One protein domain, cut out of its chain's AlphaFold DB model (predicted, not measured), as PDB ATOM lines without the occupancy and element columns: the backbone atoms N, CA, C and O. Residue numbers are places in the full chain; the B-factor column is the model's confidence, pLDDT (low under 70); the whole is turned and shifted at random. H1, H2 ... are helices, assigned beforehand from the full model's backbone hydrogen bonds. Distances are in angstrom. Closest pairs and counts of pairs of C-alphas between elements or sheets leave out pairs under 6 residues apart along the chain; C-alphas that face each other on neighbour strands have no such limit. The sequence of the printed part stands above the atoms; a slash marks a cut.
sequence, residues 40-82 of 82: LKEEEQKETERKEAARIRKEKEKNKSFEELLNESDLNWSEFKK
ATOM      1  N   LEU A  40     -27.191 -33.814  19.340       92.81
ATOM      2  CA  LEU A  40     -27.133 -32.528  20.042       92.81
ATOM      3  C   LEU A  40     -25.745 -32.280  20.641       92.81
ATOM      4  O   LEU A  40     -25.208 -31.181  20.530       92.81
ATOM      5  N   LYS A  41     -25.137 -33.314  21.232       89.62
ATOM      6  CA  LYS A  41     -23.797 -33.221  21.817       89.62
ATOM      7  C   LYS A  41     -22.721 -32.943  20.764       89.62
ATOM      8  O   LYS A  41     -21.819 -32.150  21.014       89.62
ATOM      9  N   GLU A  42     -22.798 -33.589  19.604       86.44
ATOM     10  CA  GLU A  42     -21.865 -33.341  18.497       86.44
ATOM     11  C   GLU A  42     -22.002 -31.917  17.944       86.44
ATOM     12  O   GLU A  42     -21.000 -31.259  17.657       86.44
ATOM     13  N   GLU A  43     -23.232 -31.419  17.819       86.69
ATOM     14  CA  GLU A  43     -23.491 -30.061  17.342       86.69
ATOM     15  C   GLU A  43     -22.953 -29.002  18.317       86.69
ATOM     16  O   GLU A  43     -22.258 -28.073  17.899       86.69
ATOM     17  N   GLU A  44     -23.162 -29.199  19.621       88.81
ATOM     18  CA  GLU A  44     -22.627 -28.333  20.677       88.81
ATOM     19  C   GLU A  44     -21.087 -28.326  20.702       88.81
ATOM     20  O   GLU A  44     -20.455 -27.266  20.778       88.81
ATOM     21  N   GLN A  45     -20.450 -29.493  20.566       86.00
ATOM     22  CA  GLN A  45     -18.987 -29.586  20.489       86.00
ATOM     23  C   GLN A  45     -18.436 -28.836  19.273       86.00
ATOM     24  O   GLN A  45     -17.505 -28.042  19.384       86.00
ATOM     25  N   LYS A  46     -19.065 -28.999  18.110       85.94
ATOM     26  CA  LYS A  46     -18.631 -28.313  16.893       85.94
ATOM     27  C   LYS A  46     -18.811 -26.797  16.979       85.94
ATOM     28  O   LYS A  46     -18.008 -26.042  16.422       85.94
ATOM     29  N   GLU A  47     -19.862 -26.325  17.644       82.62
ATOM     30  CA  GLU A  47     -20.079 -24.893  17.835       82.62
ATOM     31  C   GLU A  47     -19.064 -24.286  18.816       82.62
ATOM     32  O   GLU A  47     -18.530 -23.203  18.558       82.62
ATOM     33  N   THR A  48     -18.750 -24.992  19.903       83.38
ATOM     34  CA  THR A  48     -17.745 -24.548  20.882       83.38
ATOM     35  C   THR A  48     -16.345 -24.505  20.272       83.38
ATOM     36  O   THR A  48     -15.677 -23.478  20.382       83.38
ATOM     37  N   GLU A  49     -15.936 -25.523  19.513       81.25
ATOM     38  CA  GLU A  49     -14.658 -25.524  18.787       81.25
ATOM     39  C   GLU A  49     -14.548 -24.370  17.782       81.25
ATOM     40  O   GLU A  49     -13.510 -23.710  17.691       81.25
ATOM     41  N   ARG A  50     -15.626 -24.066  17.046       80.19
ATOM     42  CA  ARG A  50     -15.653 -22.915  16.125       80.19
ATOM     43  C   ARG A  50     -15.494 -21.588  16.860       80.19
ATOM     44  O   ARG A  50     -14.775 -20.711  16.375       80.19
ATOM     45  N   LYS A  51     -16.154 -21.429  18.010       80.75
ATOM     46  CA  LYS A  51     -16.055 -20.217  18.838       80.75
ATOM     47  C   LYS A  51     -14.647 -20.051  19.408       80.75
ATOM     48  O   LYS A  51     -14.086 -18.962  19.298       80.75
ATOM     49  N   GLU A  52     -14.053 -21.123  19.926       83.75
ATOM     50  CA  GLU A  52     -12.679 -21.115  20.438       83.75
ATOM     51  C   GLU A  52     -11.665 -20.812  19.327       83.75
ATOM     52  O   GLU A  52     -10.831 -19.921  19.479       83.75
ATOM     53  N   ALA A  53     -11.790 -21.443  18.156       83.69
ATOM     54  CA  ALA A  53     -10.922 -21.156  17.015       83.69
ATOM     55  C   ALA A  53     -11.005 -19.685  16.573       83.69
ATOM     56  O   ALA A  53      -9.982 -19.062  16.279       83.69
ATOM     57  N   ALA A  54     -12.208 -19.102  16.554       80.06
ATOM     58  CA  ALA A  54     -12.391 -17.687  16.246       80.06
ATOM     59  C   ALA A  54     -11.777 -16.772  17.320       80.06
ATOM     60  O   ALA A  54     -11.203 -15.735  16.984       80.06
ATOM     61  N   ARG A  55     -11.862 -17.145  18.604       76.75
ATOM     62  CA  ARG A  55     -11.267 -16.372  19.701       76.75
ATOM     63  C   ARG A  55      -9.742 -16.402  19.649       76.75
ATOM     64  O   ARG A  55      -9.117 -15.347  19.711       76.75
ATOM     65  N   ILE A  56      -9.164 -17.580  19.418       77.69
ATOM     66  CA  ILE A  56      -7.718 -17.770  19.261       77.69
ATOM     67  C   ILE A  56      -7.189 -16.964  18.070       77.69
ATOM     68  O   ILE A  56      -6.136 -16.345  18.181       77.69
ATOM     69  N   ARG A  57      -7.908 -16.920  16.939       79.44
ATOM     70  CA  ARG A  57      -7.524 -16.073  15.793       79.44
ATOM     71  C   ARG A  57      -7.488 -14.592  16.166       79.44
ATOM     72  O   ARG A  57      -6.476 -13.946  15.929       79.44
ATOM     73  N   LYS A  58      -8.528 -14.092  16.840       79.88
ATOM     74  CA  LYS A  58      -8.591 -12.694  17.297       79.88
ATOM     75  C   LYS A  58      -7.482 -12.342  18.285       79.88
ATOM     76  O   LYS A  58      -6.931 -11.252  18.219       79.88
ATOM     77  N   GLU A  59      -7.171 -13.232  19.223       74.94
ATOM     78  CA  GLU A  59      -6.075 -13.025  20.176       74.94
ATOM     79  C   GLU A  59      -4.718 -13.040  19.471       74.94
ATOM     80  O   GLU A  59      -3.879 -12.190  19.749       74.94
ATOM     81  N   LYS A  60      -4.518 -13.955  18.515       77.81
ATOM     82  CA  LYS A  60      -3.305 -13.987  17.695       77.81
ATOM     83  C   LYS A  60      -3.155 -12.706  16.888       77.81
ATOM     84  O   LYS A  60      -2.121 -12.081  16.998       77.81
ATOM     85  N   GLU A  61      -4.177 -12.268  16.161       72.81
ATOM     86  CA  GLU A  61      -4.148 -11.013  15.394       72.81
ATOM     87  C   GLU A  61      -3.852  -9.789  16.272       72.81
ATOM     88  O   GLU A  61      -3.058  -8.941  15.884       72.81
ATOM     89  N   LYS A  62      -4.432  -9.715  17.479       75.50
ATOM     90  CA  LYS A  62      -4.145  -8.636  18.443       75.50
ATOM     91  C   LYS A  62      -2.708  -8.650  18.961       75.50
ATOM     92  O   LYS A  62      -2.184  -7.593  19.293       75.50
ATOM     93  N   ASN A  63      -2.114  -9.835  19.075       70.25
ATOM     94  CA  ASN A  63      -0.759 -10.025  19.587       70.25
ATOM     95  C   ASN A  63       0.294 -10.151  18.472       70.25
ATOM     96  O   ASN A  63       1.477 -10.269  18.788       70.25
ATOM     97  N   LYS A  64      -0.102 -10.137  17.193       77.56
ATOM     98  CA  LYS A  64       0.833 -10.095  16.066       77.56
ATOM     99  C   LYS A  64       1.498  -8.728  16.014       77.56
ATOM    100  O   LYS A  64       0.859  -7.696  16.240       77.56
ATOM    101  N   SER A  65       2.790  -8.722  15.702       68.31
ATOM    102  CA  SER A  65       3.494  -7.472  15.438       68.31
ATOM    103  C   SER A  65       3.003  -6.881  14.110       68.31
ATOM    104  O   SER A  65       2.536  -7.596  13.220       68.31
ATOM    105  N   PHE A  66       3.101  -5.559  13.967       67.75
ATOM    106  CA  PHE A  66       2.697  -4.863  12.742       67.75
ATOM    107  C   PHE A  66       3.403  -5.420  11.495       67.75
ATOM    108  O   PHE A  66       2.804  -5.484  10.431       67.75
ATOM    109  N   GLU A  67       4.657  -5.852  11.635       68.25
ATOM    110  CA  GLU A  67       5.452  -6.431  10.552       68.25
ATOM    111  C   GLU A  67       4.887  -7.772  10.060       68.25
ATOM    112  O   GLU A  67       4.804  -7.986   8.856       68.25
ATOM    113  N   GLU A  68       4.424  -8.647  10.956       70.50
ATOM    114  CA  GLU A  68       3.765  -9.899  10.555       70.50
ATOM    115  C   GLU A  68       2.412  -9.643   9.892       70.50
ATOM    116  O   GLU A  68       2.119 -10.237   8.859       70.50
ATOM    117  N   LEU A  69       1.604  -8.733  10.449       74.94
ATOM    118  CA  LEU A  69       0.327  -8.348   9.840       74.94
ATOM    119  C   LEU A  69       0.525  -7.730   8.452       74.94
ATOM    120  O   LEU A  69      -0.256  -7.998   7.544       74.94
ATOM    121  N   LEU A  70       1.567  -6.912   8.292       74.44
ATOM    122  CA  LEU A  70       1.890  -6.267   7.029       74.44
ATOM    123  C   LEU A  70       2.419  -7.275   6.003       74.44
ATOM    124  O   LEU A  70       1.964  -7.245   4.869       74.44
ATOM    125  N   ASN A  71       3.310  -8.187   6.398       75.56
ATOM    126  CA  ASN A  71       3.852  -9.222   5.511       75.56
ATOM    127  C   ASN A  71       2.803 -10.268   5.094       75.56
ATOM    128  O   ASN A  71       2.925 -10.860   4.026       75.56
ATOM    129  N   GLU A  72       1.788 -10.522   5.929       72.81
ATOM    130  CA  GLU A  72       0.637 -11.368   5.574       72.81
ATOM    131  C   GLU A  72      -0.365 -10.664   4.650       72.81
ATOM    132  O   GLU A  72      -1.188 -11.325   4.015       72.81
ATOM    133  N   SER A  73      -0.323  -9.335   4.586       73.88
ATOM    134  CA  SER A  73      -1.143  -8.546   3.674       73.88
ATOM    135  C   SER A  73      -0.398  -8.286   2.364       73.88
ATOM    136  O   SER A  73       0.816  -8.120   2.357       73.88
ATOM    137  N   ASP A  74      -1.120  -8.131   1.255       71.62
ATOM    138  CA  ASP A  74      -0.522  -7.711  -0.026       71.62
ATOM    139  C   ASP A  74      -0.072  -6.229  -0.025       71.62
ATOM    140  O   ASP A  74       0.226  -5.651  -1.071       71.62
ATOM    141  N   LEU A  75      -0.056  -5.570   1.140       74.81
ATOM    142  CA  LEU A  75       0.312  -4.167   1.278       74.81
ATOM    143  C   LEU A  75       1.827  -4.042   1.406       74.81
ATOM    144  O   LEU A  75       2.428  -4.367   2.428       74.81
ATOM    145  N   ASN A  76       2.453  -3.483   0.378       75.00
ATOM    146  CA  ASN A  76       3.868  -3.163   0.419       75.00
ATOM    147  C   ASN A  76       4.066  -1.750   0.991       75.00
ATOM    148  O   ASN A  76       3.706  -0.759   0.355       75.00
ATOM    149  N   TRP A  77       4.667  -1.635   2.186       70.50
ATOM    150  CA  TRP A  77       4.926  -0.335   2.837       70.50
ATOM    151  C   TRP A  77       5.624   0.642   1.881       70.50
ATOM    152  O   TRP A  77       5.301   1.831   1.855       70.50
ATOM    153  N   SER A  78       6.559   0.150   1.064       73.75
ATOM    154  CA  SER A  78       7.340   0.985   0.144       73.75
ATOM    155  C   SER A  78       6.489   1.791  -0.847       73.75
ATOM    156  O   SER A  78       6.913   2.870  -1.255       73.75
ATOM    157  N   GLU A  79       5.271   1.344  -1.161       77.94
ATOM    158  CA  GLU A  79       4.341   2.066  -2.037       77.94
ATOM    159  C   GLU A  79       3.663   3.259  -1.343       77.94
ATOM    160  O   GLU A  79       3.303   4.235  -2.000       77.94
ATOM    161  N   PHE A  80       3.532   3.224  -0.014       73.75
ATOM    162  CA  PHE A  80       2.865   4.263   0.781       73.75
ATOM    163  C   PHE A  80       3.802   5.358   1.298       73.75
ATOM    164  O   PHE A  80       3.331   6.412   1.720       73.75
ATOM    165  N   LYS A  81       5.120   5.134   1.298       70.62
ATOM    166  CA  LYS A  81       6.114   6.067   1.863       70.62
ATOM    167  C   LYS A  81       6.721   7.050   0.851       70.62
ATOM    168  O   LYS A  81       7.874   7.451   1.009       70.62
ATOM    169  N   LYS A  82       5.958   7.418  -0.178       59.38
ATOM    170  CA  LYS A  82       6.375   8.407  -1.180       59.38
ATOM    171  C   LYS A  82       6.361   9.833  -0.634       59.38
ATOM    172  O   LYS A  82       5.455  10.141   0.170       59.38
TER     173      LYS A  82
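What this domain is: This is residues 40 to 82 of the 82 residues of an uncharacterized protein of Bacillus sp. Leaf75 (UniProt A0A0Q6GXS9). One long straight helix, H1, makes most of the length of a thin rod, and beyond its far end the chain turns into a short helix, H2, set steeply to it, then into a last single turn, H3. The three helices follow one another along the rod with no core between them, and residues 40 to 60 of H1 stick out free. The printed part has 43 residues with three named helices in the order H1, H2, H3 and no named strand, and its class is all helix. It is extended, with a radius of gyration of the C-alphas of 16.8 A, and the C-alphas span 57 by 17 by 10 A.

How they stand to each other: H1, residues 40 to 63, touches no helix. H2, residues 66 to 72, is close to H1 but not clearly touching, the closest C-alphas being those of Glu 61 and Leu 69, 7.6 A apart. Their lines stand at a steep tilt of 58 degrees, and they run opposite ways. H3, residues 77 to 80, is close to H2 but not clearly touching, with the C-alphas of Leu 70 and Trp 77 the closest at 7.9 A. H1 and H3 are apart. In H1 and H2 every O i to N i+4 pair is within hydrogen-bond range; H3, with 4 residues, is too short for such a pair, and its 1 pair of O i to N i+3 is within range.

Where its parts are: H1 has 24 residues and measures 34.7 A from C-alpha 40 at (-27.133, -32.528, 20.042) to C-alpha 63 at (-0.759, -10.025, 19.587). H2 has 7 residues and measures 9.9 A. H3 has 4 residues and measures 5.4 A, ending with C-alpha 80 at (2.865, 4.263, 0.781).

The domain as a whole: The two C-alphas farthest apart, those of Leu 40 and Lys 82, are 57.0 A apart. The printed part has no cut, and both links, H1 to H2 and H2 to H3, are tight. The mean pLDDT of the printed part is 77.4, with residues 65 to 67 and residue 82 under 70.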